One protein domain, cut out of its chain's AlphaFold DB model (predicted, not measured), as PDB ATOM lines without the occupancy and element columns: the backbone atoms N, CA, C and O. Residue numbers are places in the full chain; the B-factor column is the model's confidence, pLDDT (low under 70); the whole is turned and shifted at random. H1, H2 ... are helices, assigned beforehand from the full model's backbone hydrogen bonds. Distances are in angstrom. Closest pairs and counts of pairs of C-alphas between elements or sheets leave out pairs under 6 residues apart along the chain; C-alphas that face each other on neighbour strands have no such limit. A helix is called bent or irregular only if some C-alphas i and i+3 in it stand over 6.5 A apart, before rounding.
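AT A GLANCE: This is residues 89 to 178 of the 188 residues of an uncharacterized protein of Firmicutes bacterium ADurb.Bin419 (UniProt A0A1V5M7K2). This is a compact, rounded cluster of mostly crossed helices, with H3 nearest the middle and the sharply bent H2 making an L of two arms, H2a and H2b, along its outside. H1 packs crosswise on the arm H2a, H3 runs beside the arm H2b near the middle, and H4 crosses H2b. The printed part has 90 residues with four named helices, H1 to H4 in chain order, and no named strand; its class is all helix. The radius of gyration of the C-alphas is 12.6 A, and the spans are 33 by 29 by 24 A.

IN THESE COORDINATES: H1, residues 89 to 98, begins at C-alpha 89 (299.078, 432.505, 397.281) and is 14.1 A long. H2, residues 111 to 135, was assigned as one helix by its hydrogen bonds but is bent: C-alphas 123 and 126 are 7.6 A apart. Its arms are H2a, residues 111 to 123, 18.4 A, and H2b, residues 126 to 135, 14.3 A. H3, residues 148 to 161, is 19.9 A long. H4, residues 166 to 177, 16.1 A, ends at C-alpha 177 (310.170, 442.542, 384.726).

HOW THE PARTS SIT: H1 touches H2a about perpendicular, at 88 degrees; the closest C-alphas, of Ala 94 and Ile 114, are 6.7 A apart. H2a and H2b stand about perpendicular, at 73 degrees. With residues 121 to 123 alone H2a touches H3, at 84 degrees, closest at the C-alphas of Ile 122 and Ser 152, 5.7 A. H2b and H3 are close but not clearly touching, at a shallow tilt of 23 degrees, the same way; their closest C-alphas, of Ser 129 and Val 155, are 6.7 A apart. H2b touches H4 at 75 degrees, closest at the C-alphas of Ala 131 and Phe 173, 6.1 A. H1 and H2b are apart. Every O i to N i+4 pair is within hydrogen-bond range in H1, H3 and H4, against 8 of 9 in H2a and 5 of 6 in H2b.

THE WHOLE: The C-alphas farthest apart, of Ser 110 and Asn 138, are 35.5 A apart. The links H1 to H2 and H2 to H3 are long, 12 residues each; H3 to H4 is tight. The printed part has no cut, and no printed residue has a pLDDT under 70.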
ATOM      1  N   GLU A  89     299.911 432.289 396.102       95.44
ATOM      2  CA  GLU A  89     299.078 432.505 397.281       95.44
ATOM      3  C   GLU A  89     299.662 431.870 398.549       95.44
ATOM      4  O   GLU A  89     299.827 432.562 399.553       95.44
ATOM      5  N   LEU A  90     300.039 430.588 398.507       96.38
ATOM      6  CA  LEU A  90     300.569 429.887 399.677       96.38
ATOM      7  C   LEU A  90     301.873 430.527 400.175       96.38
ATOM      8  O   LEU A  90     302.075 430.704 401.378       96.38
ATOM      9  N   ILE A  91     302.750 430.926 399.254       96.62
ATOM     10  CA  ILE A  91     303.993 431.619 399.608       96.62
ATOM     11  C   ILE A  91     303.692 432.958 400.287       96.62
ATOM     12  O   ILE A  91     304.300 433.278 401.312       96.62
ATOM     13  N   PHE A  92     302.758 433.742 399.747       96.44
ATOM     14  CA  PHE A  92     302.423 435.047 400.311       96.44
ATOM     15  C   PHE A  92     301.664 434.939 401.635       96.44
ATOM     16  O   PHE A  92     301.967 435.715 402.537       96.44
ATOM     17  N   GLN A  93     300.791 433.945 401.828       96.00
ATOM     18  CA  GLN A  93     300.198 433.664 403.141       96.00
ATOM     19  C   GLN A  93     301.274 433.385 404.198       96.00
ATOM     20  O   GLN A  93     301.253 433.985 405.275       96.00
ATOM     21  N   ALA A  94     302.269 432.552 403.876       95.88
ATOM     22  CA  ALA A  94     303.380 432.275 404.785       95.88
ATOM     23  C   ALA A  94     304.212 433.534 405.099       95.88
ATOM     24  O   ALA A  94     304.624 433.743 406.243       95.88
ATOM     25  N   LEU A  95     304.435 434.405 404.109       96.75
ATOM     26  CA  LEU A  95     305.108 435.689 404.317       96.75
ATOM     27  C   LEU A  95     304.267 436.641 405.182       96.75
ATOM     28  O   LEU A  95     304.812 437.258 406.096       96.75
ATOM     29  N   TYR A  96     302.955 436.735 404.961       96.50
ATOM     30  CA  TYR A  96     302.060 437.548 405.788       96.50
ATOM     31  C   TYR A  96     302.077 437.098 407.247       96.50
ATOM     32  O   TYR A  96     302.195 437.943 408.136       96.50
ATOM     33  N   ALA A  97     302.017 435.791 407.504       94.88
ATOM     34  CA  ALA A  97     302.088 435.254 408.858       94.88
ATOM     35  C   ALA A  97     303.454 435.532 409.501       94.88
ATOM     36  O   ALA A  97     303.522 436.042 410.618       94.88
ATOM     37  N   TYR A  98     304.549 435.314 408.763       94.38
ATOM     38  CA  TYR A  98     305.900 435.622 409.240       94.38
ATOM     39  C   TYR A  98     306.052 437.094 409.655       94.38
ATOM     40  O   TYR A  98     306.652 437.408 410.687       94.38
ATOM     41  N   PHE A  99     305.493 438.011 408.862       94.56
ATOM     42  CA  PHE A  99     305.491 439.437 409.162       94.56
ATOM     43  C   PHE A  99     304.369 439.859 410.118       94.56
ATOM     44  O   PHE A  99     304.217 441.059 410.316       94.56
ATOM     45  N   LYS A 100     303.622 438.939 410.745       94.12
ATOM     46  CA  LYS A 100     302.516 439.233 411.676       94.12
ATOM     47  C   LYS A 100     301.443 440.158 411.074       94.12
ATOM     48  O   LYS A 100     300.951 441.062 411.745       94.12
ATOM     49  N   LEU A 101     301.143 439.980 409.788       92.94
ATOM     50  CA  LEU A 101     300.058 440.669 409.071       92.94
ATOM     51  C   LEU A 101     298.763 439.841 409.048       92.94
ATOM     52  O   LEU A 101     297.690 440.371 408.780       92.94
ATOM     53  N   ILE A 102     298.874 438.545 409.330       92.81
ATOM     54  CA  ILE A 102     297.767 437.631 409.624       92.81
ATOM     55  C   ILE A 102     298.147 436.796 410.848       92.81
ATOM     56  O   ILE A 102     299.330 436.690 411.175       92.81
ATOM     57  N   ARG A 103     297.147 436.222 411.524       87.56
ATOM     58  CA  ARG A 103     297.367 435.395 412.721       87.56
ATOM     59  C   ARG A 103     297.849 433.990 412.365       87.56
ATOM     60  O   ARG A 103     298.860 433.556 412.897       87.56
ATOM     61  N   ASN A 104     297.166 433.338 411.424       82.69
ATOM     62  CA  ASN A 104     297.393 431.939 411.065       82.69
ATOM     63  C   ASN A 104     297.533 431.782 409.546       82.69
ATOM     64  O   ASN A 104     296.965 432.564 408.782       82.69
ATOM     65  N   THR A 105     298.267 430.758 409.118       84.62
ATOM     66  CA  THR A 105     298.287 430.281 407.729       84.62
ATOM     67  C   THR A 105     297.335 429.109 407.573       84.62
ATOM     68  O   THR A 105     297.265 428.277 408.472       84.62
ATOM     69  N   ALA A 106     296.685 428.975 406.415       77.50
ATOM     70  CA  ALA A 106     295.889 427.782 406.123       77.50
ATOM     71  C   ALA A 106     296.757 426.514 405.990       77.50
ATOM     72  O   ALA A 106     296.300 425.410 406.257       77.50
ATOM     73  N   LYS A 107     298.034 426.677 405.617       89.12
ATOM     74  CA  LYS A 107     299.008 425.588 405.515       89.12
ATOM     75  C   LYS A 107     300.386 426.036 405.971       89.12
ATOM     76  O   LYS A 107     300.915 427.036 405.483       89.12
ATOM     77  N   GLU A 108     300.967 425.279 406.893       86.94
ATOM     78  CA  GLU A 108     302.278 425.590 407.448       86.94
ATOM     79  C   GLU A 108     303.403 425.217 406.480       86.94
ATOM     80  O   GLU A 108     303.440 424.132 405.897       86.94
ATOM     81  N   LEU A 109     304.356 426.135 406.326       92.69
ATOM     82  CA  LEU A 109     305.607 425.886 405.618       92.69
ATOM     83  C   LEU A 109     306.744 425.749 406.626       92.69
ATOM     84  O   LEU A 109     306.763 426.414 407.662       92.69
ATOM     85  N   SER A 110     307.748 424.938 406.292       94.81
ATOM     86  CA  SER A 110     308.916 424.780 407.160       94.81
ATOM     87  C   SER A 110     309.633 426.117 407.388       94.81
ATOM     88  O   SER A 110     309.693 426.988 406.513       94.81
ATOM     89  N   ARG A 111     310.274 426.268 408.555       93.62
ATOM     90  CA  ARG A 111     311.064 427.469 408.894       93.62
ATOM     91  C   ARG A 111     312.128 427.792 407.837       93.62
ATOM     92  O   ARG A 111     312.402 428.962 407.568       93.62
ATOM     93  N   GLN A 112     312.707 426.762 407.217       96.06
ATOM     94  CA  GLN A 112     313.692 426.906 406.144       96.06
ATOM     95  C   GLN A 112     313.068 427.498 404.873       96.06
ATOM     96  O   GLN A 112     313.640 428.423 404.296       96.06
ATOM     97  N   LEU A 113     311.877 427.035 404.477       95.31
ATOM     98  CA  LEU A 113     311.131 427.589 403.341       95.31
ATOM     99  C   LEU A 113     310.712 429.040 403.600       95.31
ATOM    100  O   LEU A 113     310.932 429.907 402.754       95.31
ATOM    101  N   ILE A 114     310.199 429.341 404.795       95.56
ATOM    102  CA  ILE A 114     309.841 430.716 405.174       95.56
ATOM    103  C   ILE A 114     311.074 431.624 405.100       95.56
ATOM    104  O   ILE A 114     311.023 432.694 404.490       95.56
ATOM    105  N   ARG A 115     312.221 431.189 405.645       95.44
ATOM    106  CA  ARG A 115     313.492 431.923 405.525       95.44
ATOM    107  C   ARG A 115     313.883 432.125 404.058       95.44
ATOM    108  O   ARG A 115     314.279 433.231 403.688       95.44
ATOM    109  N   TYR A 116     313.765 431.085 403.236       95.06
ATOM    110  CA  TYR A 116     314.084 431.105 401.809       95.06
ATOM    111  C   TYR A 116     313.258 432.150 401.039       95.06
ATOM    112  O   TYR A 116     313.825 432.877 400.212       95.06
ATOM    113  N   TYR A 117     311.958 432.270 401.324       95.69
ATOM    114  CA  TYR A 117     311.087 433.281 400.714       95.69
ATOM    115  C   TYR A 117     311.337 434.676 401.276       95.69
ATOM    116  O   TYR A 117     311.454 435.632 400.512       95.69
ATOM    117  N   ARG A 118     311.512 434.798 402.596       95.25
ATOM    118  CA  ARG A 118     311.787 436.074 403.270       95.25
ATOM    119  C   ARG A 118     313.026 436.765 402.705       95.25
ATOM    120  O   ARG A 118     312.985 437.954 402.415       95.25
ATOM    121  N   VAL A 119     314.127 436.028 402.549       94.00
ATOM    122  CA  VAL A 119     315.381 436.589 402.017       94.00
ATOM    123  C   VAL A 119     315.190 437.121 400.591       94.00
ATOM    124  O   VAL A 119     315.702 438.189 400.268       94.00
ATOM    125  N   ARG A 120     314.410 436.420 399.756       94.25
ATOM    126  CA  ARG A 120     314.076 436.862 398.390       94.25
ATOM    127  C   ARG A 120     313.177 438.087 398.371       94.25
ATOM    128  O   ARG A 120     313.417 438.991 397.584       94.25
ATOM    129  N   LEU A 121     312.169 438.132 399.238       94.94
ATOM    130  CA  LEU A 121     311.291 439.292 399.349       94.94
ATOM    131  C   LEU A 121     312.095 440.545 399.713       94.94
ATOM    132  O   LEU A 121     311.961 441.574 399.053       94.94
ATOM    133  N   ILE A 122     312.968 440.446 400.721       92.62
ATOM    134  CA  ILE A 122     313.808 441.567 401.161       92.62
ATOM    135  C   ILE A 122     314.701 442.048 400.015       92.62
ATOM    136  O   ILE A 122     314.697 443.236 399.700       92.62
ATOM    137  N   SER A 123     315.390 441.139 399.318       91.81
ATOM    138  CA  SER A 123     316.257 441.529 398.197       91.81
ATOM    139  C   SER A 123     315.495 442.085 396.989       91.81
ATOM    140  O   SER A 123     316.055 442.850 396.207       91.81
ATOM    141  N   LYS A 124     314.209 441.742 396.835       91.44
ATOM    142  CA  LYS A 124     313.341 442.224 395.751       91.44
ATOM    143  C   LYS A 124     312.466 443.410 396.107       91.44
ATOM    144  O   LYS A 124     311.781 443.927 395.232       91.44
ATOM    145  N   THR A 125     312.514 443.890 397.343       91.38
ATOM    146  CA  THR A 125     311.577 444.908 397.836       91.38
ATOM    147  C   THR A 125     311.587 446.185 396.993       91.38
ATOM    148  O   THR A 125     310.520 446.720 396.702       91.38
ATOM    149  N   ALA A 126     312.754 446.645 396.531       89.88
ATOM    150  CA  ALA A 126     312.846 447.824 395.665       89.88
ATOM    151  C   ALA A 126     312.182 447.601 394.292       89.88
ATOM    152  O   ALA A 126     311.397 448.436 393.848       89.88
ATOM    153  N   ALA A 127     312.443 446.454 393.655       91.75
ATOM    154  CA  ALA A 127     311.838 446.097 392.372       91.75
ATOM    155  C   ALA A 127     310.319 445.916 392.494       91.75
ATOM    156  O   ALA A 127     309.570 446.410 391.657       91.75
ATOM    157  N   ILE A 128     309.859 445.261 393.566       92.38
ATOM    158  CA  ILE A 128     308.429 445.093 393.849       92.38
ATOM    159  C   ILE A 128     307.780 446.456 394.083       92.38
ATOM    160  O   ILE A 128     306.743 446.732 393.500       92.38
ATOM    161  N   SER A 129     308.410 447.345 394.855       90.88
ATOM    162  CA  SER A 129     307.890 448.702 395.074       90.88
ATOM    163  C   SER A 129     307.769 449.485 393.763       90.88
ATOM    164  O   SER A 129     306.773 450.168 393.548       90.88
ATOM    165  N   ALA A 130     308.759 449.374 392.871       90.19
ATOM    166  CA  ALA A 130     308.721 450.020 391.561       90.19
ATOM    167  C   ALA A 130     307.593 449.472 390.671       90.19
ATOM    168  O   ALA A 130     306.887 450.259 390.049       90.19
ATOM    169  N   ALA A 131     307.379 448.153 390.654       91.75
ATOM    170  CA  ALA A 131     306.261 447.544 389.935       91.75
ATOM    171  C   ALA A 131     304.905 447.936 390.547       91.75
ATOM    172  O   ALA A 131     303.975 448.276 389.823       91.75
ATOM    173  N   LEU A 132     304.800 447.974 391.879       90.69
ATOM    174  CA  LEU A 132     303.582 448.398 392.568       90.69
ATOM    175  C   LEU A 132     303.226 449.864 392.298       90.69
ATOM    176  O   LEU A 132     302.042 450.155 392.279       90.69
ATOM    177  N   ARG A 133     304.182 450.767 392.008       89.06
ATOM    178  CA  ARG A 133     303.846 452.127 391.512       89.06
ATOM    179  C   ARG A 133     303.006 452.083 390.245       89.06
ATOM    180  O   ARG A 133     302.134 452.919 390.068       89.06
ATOM    181  N   GLN A 134     303.311 451.144 389.355       89.00
ATOM    182  CA  GLN A 134     302.627 451.021 388.072       89.00
ATOM    183  C   GLN A 134     301.282 450.304 388.233       89.00
ATOM    184  O   GLN A 134     300.314 450.662 387.574       89.00
ATOM    185  N   ILE A 135     301.214 449.311 389.127       88.44
ATOM    186  CA  ILE A 135     300.000 448.516 389.371       88.44
ATOM    187  C   ILE A 135     298.995 449.275 390.258       88.44
ATOM    188  O   ILE A 135     297.791 449.172 390.044       88.44
ATOM    189  N   LEU A 136     299.483 450.028 391.246       87.31
ATOM    190  CA  LEU A 136     298.712 450.750 392.261       87.31
ATOM    191  C   LEU A 136     299.162 452.226 392.307       87.31
ATOM    192  O   LEU A 136     299.883 452.620 393.229       87.31
ATOM    193  N   PRO A 137     298.754 453.066 391.340       78.94
ATOM    194  CA  PRO A 137     299.288 454.423 391.181       78.94
ATOM    195  C   PRO A 137     299.070 455.333 392.401       78.94
ATOM    196  O   PRO A 137     299.898 456.197 392.676       78.94
ATOM    197  N   ASN A 138     298.012 455.097 393.181       81.00
ATOM    198  CA  ASN A 138     297.671 455.900 394.362       81.00
ATOM    199  C   ASN A 138     298.214 455.324 395.685       81.00
ATOM    200  O   ASN A 138     297.931 455.858 396.759       81.00
ATOM    201  N   ALA A 139     298.972 454.223 395.649       78.81
ATOM    202  CA  ALA A 139     299.495 453.599 396.860       78.81
ATOM    203  C   ALA A 139     300.662 454.400 397.459       78.81
ATOM    204  O   ALA A 139     301.649 454.712 396.788       78.81
ATOM    205  N   ARG A 140     300.601 454.665 398.771       78.00
ATOM    206  CA  ARG A 140     301.732 455.236 399.519       78.00
ATOM    207  C   ARG A 140     302.821 454.186 399.687       78.00
ATOM    208  O   ARG A 140     302.645 453.209 400.410       78.00
ATOM    209  N   LEU A 141     303.953 454.395 399.029       76.56
ATOM    210  CA  LEU A 141     305.077 453.467 399.086       76.56
ATOM    211  C   LEU A 141     305.987 453.676 400.298       76.56
ATOM    212  O   LEU A 141     305.973 454.753 400.891       76.56
ATOM    213  N   PRO A 142     306.797 452.659 400.654       76.31
ATOM    214  CA  PRO A 142     307.694 452.742 401.798       76.31
ATOM    215  C   PRO A 142     308.722 453.866 401.637       76.31
ATOM    216  O   PRO A 142     309.329 454.008 400.570       76.31
ATOM    217  N   ASP A 143     308.961 454.608 402.718       73.56
ATOM    218  CA  ASP A 143     310.017 455.618 402.788       73.56
ATOM    219  C   ASP A 143     311.405 454.972 402.585       73.56
ATOM    220  O   ASP A 143     311.676 453.837 402.995       73.56
ATOM    221  N   LYS A 144     312.307 455.704 401.927       73.62
ATOM    222  CA  LYS A 144     313.707 455.333 401.726       73.62
ATOM    223  C   LYS A 144     314.469 455.193 403.048       73.62
ATOM    224  O   LYS A 144     315.404 454.395 403.067       73.62
ATOM    225  N   SER A 145     314.060 455.883 404.113       79.75
ATOM    226  CA  SER A 145     314.678 455.818 405.450       79.75
ATOM    227  C   SER A 145     314.530 454.453 406.148       79.75
ATOM    228  O   SER A 145     315.361 454.084 406.972       79.75
ATOM    229  N   LEU A 146     313.514 453.664 405.782       83.12
ATOM    230  CA  LEU A 146     313.184 452.402 406.450       83.12
ATOM    231  C   LEU A 146     314.198 451.280 406.179       83.12
ATOM    232  O   LEU A 146     314.759 451.162 405.078       83.12
ATOM    233  N   SER A 147     314.362 450.369 407.143       86.25
ATOM    234  CA  SER A 147     315.160 449.155 406.948       86.25
ATOM    235  C   SER A 147     314.551 448.252 405.868       86.25
ATOM    236  O   SER A 147     313.351 448.290 405.582       86.25
ATOM    237  N   GLY A 148     315.360 447.365 405.277       85.75
ATOM    238  CA  GLY A 148     314.874 446.423 404.259       85.75
ATOM    239  C   GLY A 148     313.695 445.568 404.747       85.75
ATOM    240  O   GLY A 148     312.751 445.335 403.998       85.75
ATOM    241  N   LYS A 149     313.706 445.168 406.025       89.00
ATOM    242  CA  LYS A 149     312.635 444.379 406.648       89.00
ATOM    243  C   LYS A 149     311.334 445.177 406.786       89.00
ATOM    244  O   LYS A 149     310.266 444.640 406.504       89.00
ATOM    245  N   GLU A 150     311.413 446.435 407.210       90.25
ATOM    246  CA  GLU A 150     310.246 447.318 407.346       90.25
ATOM    247  C   GLU A 150     309.641 447.648 405.983       90.25
ATOM    248  O   GLU A 150     308.430 447.516 405.801       90.25
ATOM    249  N   LYS A 151     310.487 447.944 404.988       91.00
ATOM    250  CA  LYS A 151     310.052 448.139 403.601       91.00
ATOM    251  C   LYS A 151     309.325 446.906 403.065       91.00
ATOM    252  O   LYS A 151     308.247 447.040 402.493       91.00
ATOM    253  N   SER A 152     309.863 445.701 403.286       92.50
ATOM    254  CA  SER A 152     309.189 444.457 402.884       92.50
ATOM    255  C   SER A 152     307.836 444.284 403.567       92.50
ATOM    256  O   SER A 152     306.873 443.894 402.912       92.50
ATOM    257  N   ARG A 153     307.743 444.582 404.871       94.38
ATOM    258  CA  ARG A 153     306.474 444.516 405.609       94.38
ATOM    259  C   ARG A 153     305.443 445.473 405.013       94.38
ATOM    260  O   ARG A 153     304.305 445.065 404.816       94.38
ATOM    261  N   MET A 154     305.831 446.711 404.710       92.00
ATOM    262  CA  MET A 154     304.939 447.690 404.083       92.00
ATOM    263  C   MET A 154     304.494 447.256 402.686       92.00
ATOM    264  O   MET A 154     303.313 447.346 402.379       92.00
ATOM    265  N   VAL A 155     305.401 446.722 401.862       93.25
ATOM    266  CA  VAL A 155     305.049 446.157 400.547       93.25
ATOM    267  C   VAL A 155     304.016 445.041 400.686       93.25
ATOM    268  O   VAL A 155     303.018 445.042 399.973       93.25
ATOM    269  N   LEU A 156     304.216 444.108 401.620       94.88
ATOM    270  CA  LEU A 156     303.240 443.049 401.878       94.88
ATOM    271  C   LEU A 156     301.900 443.601 402.366       94.88
ATOM    272  O   LEU A 156     300.859 443.086 401.967       94.88
ATOM    273  N   LEU A 157     301.916 444.635 403.210       93.00
ATOM    274  CA  LEU A 157     300.697 445.284 403.679       93.00
ATOM    275  C   LEU A 157     299.928 445.914 402.514       93.00
ATOM    276  O   LEU A 157     298.736 445.668 402.411       93.00
ATOM    277  N   LEU A 158     300.612 446.635 401.619       92.31
ATOM    278  CA  LEU A 158     300.010 447.248 400.430       92.31
ATOM    279  C   LEU A 158     299.386 446.215 399.496       92.31
ATOM    280  O   LEU A 158     298.260 446.392 399.045       92.31
ATOM    281  N   ILE A 159     300.111 445.129 399.227       93.44
ATOM    282  CA  ILE A 159     299.607 444.014 398.422       93.44
ATOM    283  C   ILE A 159     298.356 443.426 399.084       93.44
ATOM    284  O   ILE A 159     297.340 443.239 398.424       93.44
ATOM    285  N   LYS A 160     298.404 443.164 400.396       92.25
ATOM    286  CA  LYS A 160     297.287 442.571 401.137       92.25
ATOM    287  C   LYS A 160     296.068 443.493 401.231       92.25
ATOM    288  O   LYS A 160     294.953 442.988 401.261       92.25
ATOM    289  N   SER A 161     296.279 444.804 401.349       90.38
ATOM    290  CA  SER A 161     295.206 445.800 401.410       90.38
ATOM    291  C   SER A 161     294.670 446.178 400.035       90.38
ATOM    292  O   SER A 161     293.675 446.889 399.958       90.38
ATOM    293  N   SER A 162     295.341 445.769 398.956       88.25
ATOM    294  CA  SER A 162     294.813 445.956 397.612       88.25
ATOM    295  C   SER A 162     293.658 444.987 397.366       88.25
ATOM    296  O   SER A 162     293.697 443.841 397.808       88.25
ATOM    297  N   GLU A 163     292.654 445.424 396.613       85.75
ATOM    298  CA  GLU A 163     291.563 444.559 396.140       85.75
ATOM    299  C   GLU A 163     292.018 443.611 395.010       85.75
ATOM    300  O   GLU A 163     291.230 442.840 394.467       85.75
ATOM    301  N   ILE A 164     293.304 443.650 394.642       89.62
ATOM    302  CA  ILE A 164     293.875 442.866 393.552       89.62
ATOM    303  C   ILE A 164     294.367 441.517 394.082       89.62
ATOM    304  O   ILE A 164     295.101 441.426 395.069       89.62
ATOM    305  N   ASN A 165     294.016 440.445 393.372       91.31
ATOM    306  CA  ASN A 165     294.493 439.103 393.680       91.31
ATOM    307  C   ASN A 165     296.033 439.013 393.577       91.31
ATOM    308  O   ASN A 165     296.643 439.507 392.628       91.31
ATOM    309  N   ILE A 166     296.681 438.322 394.520       94.00
ATOM    310  CA  ILE A 166     298.144 438.170 394.530       94.00
ATOM    311  C   ILE A 166     298.701 437.461 393.288       94.00
ATOM    312  O   ILE A 166     299.807 437.772 392.844       94.00
ATOM    313  N   ASN A 167     297.945 436.536 392.696       93.50
ATOM    314  CA  ASN A 167     298.321 435.901 391.436       93.50
ATOM    315  C   ASN A 167     298.385 436.950 390.315       93.50
ATOM    316  O   ASN A 167     299.372 436.993 389.587       93.50
ATOM    317  N   ASP A 168     297.405 437.857 390.236       91.81
ATOM    318  CA  ASP A 168     297.394 438.953 389.255       91.81
ATOM    319  C   ASP A 168     298.572 439.918 389.473       91.81
ATOM    320  O   ASP A 168     299.320 440.206 388.540       91.81
ATOM    321  N   ILE A 169     298.847 440.320 390.720       93.50
ATOM    322  CA  ILE A 169     300.030 441.143 391.044       93.50
ATOM    323  C   ILE A 169     301.328 440.444 390.611       93.50
ATOM    324  O   ILE A 169     302.220 441.080 390.048       93.50
ATOM    325  N   SER A 170     301.445 439.138 390.860       93.50
ATOM    326  CA  SER A 170     302.614 438.341 390.478       93.50
ATOM    327  C   SER A 170     302.792 438.257 388.957       93.50
ATOM    328  O   SER A 170     303.921 438.373 388.476       93.50
ATOM    329  N   HIS A 171     301.707 438.119 388.186       90.25
ATOM    330  CA  HIS A 171     301.779 438.113 386.719       90.25
ATOM    331  C   HIS A 171     302.105 439.476 386.151       90.25
ATOM    332  O   HIS A 171     303.036 439.571 385.362       90.25
ATOM    333  N   ARG A 172     301.449 440.540 386.620       92.00
ATOM    334  CA  ARG A 172     301.789 441.904 386.200       92.00
ATOM    335  C   ARG A 172     303.248 442.227 386.510       92.00
ATOM    336  O   ARG A 172     303.940 442.821 385.689       92.00
ATOM    337  N   PHE A 173     303.763 441.776 387.657       92.88
ATOM    338  CA  PHE A 173     305.191 441.879 387.963       92.88
ATOM    339  C   PHE A 173     306.060 441.113 386.950       92.88
ATOM    340  O   PHE A 173     307.110 441.615 386.539       92.88
ATOM    341  N   TYR A 174     305.657 439.903 386.557       90.75
ATOM    342  CA  TYR A 174     306.361 439.116 385.543       90.75
ATOM    343  C   TYR A 174     306.337 439.794 384.171       90.75
ATOM    344  O   TYR A 174     307.377 439.855 383.524       90.75
ATOM    345  N   ASP A 175     305.204 440.356 383.762       87.69
ATOM    346  CA  ASP A 175     305.057 441.055 382.484       87.69
ATOM    347  C   ASP A 175     305.922 442.321 382.431       87.69
ATOM    348  O   ASP A 175     306.566 442.585 381.418       87.69
ATOM    349  N   ILE A 176     306.022 443.057 383.546       89.00
ATOM    350  CA  ILE A 176     306.880 444.248 383.662       89.00
ATOM    351  C   ILE A 176     308.373 443.875 383.681       89.00
ATOM    352  O   ILE A 176     309.198 444.579 383.102       89.00
ATOM    353  N   SER A 177     308.757 442.805 384.388       88.12
ATOM    354  CA  SER A 177     310.170 442.542 384.726       88.12
ATOM    355  C   SER A 177     310.821 441.366 383.992       88.12
ATOM    356  O   SER A 177     312.037 441.176 384.093       88.12
ATOM    357  N   GLY A 178     310.029 440.522 383.331       85.88
ATOM    358  CA  GLY A 178     310.447 439.228 382.783       85.88
ATOM    359  C   GLY A 178     310.871 438.196 383.837       85.88
ATOM    360  O   GLY A 178     311.431 437.155 383.486       85.88
TER     361      GLY A 178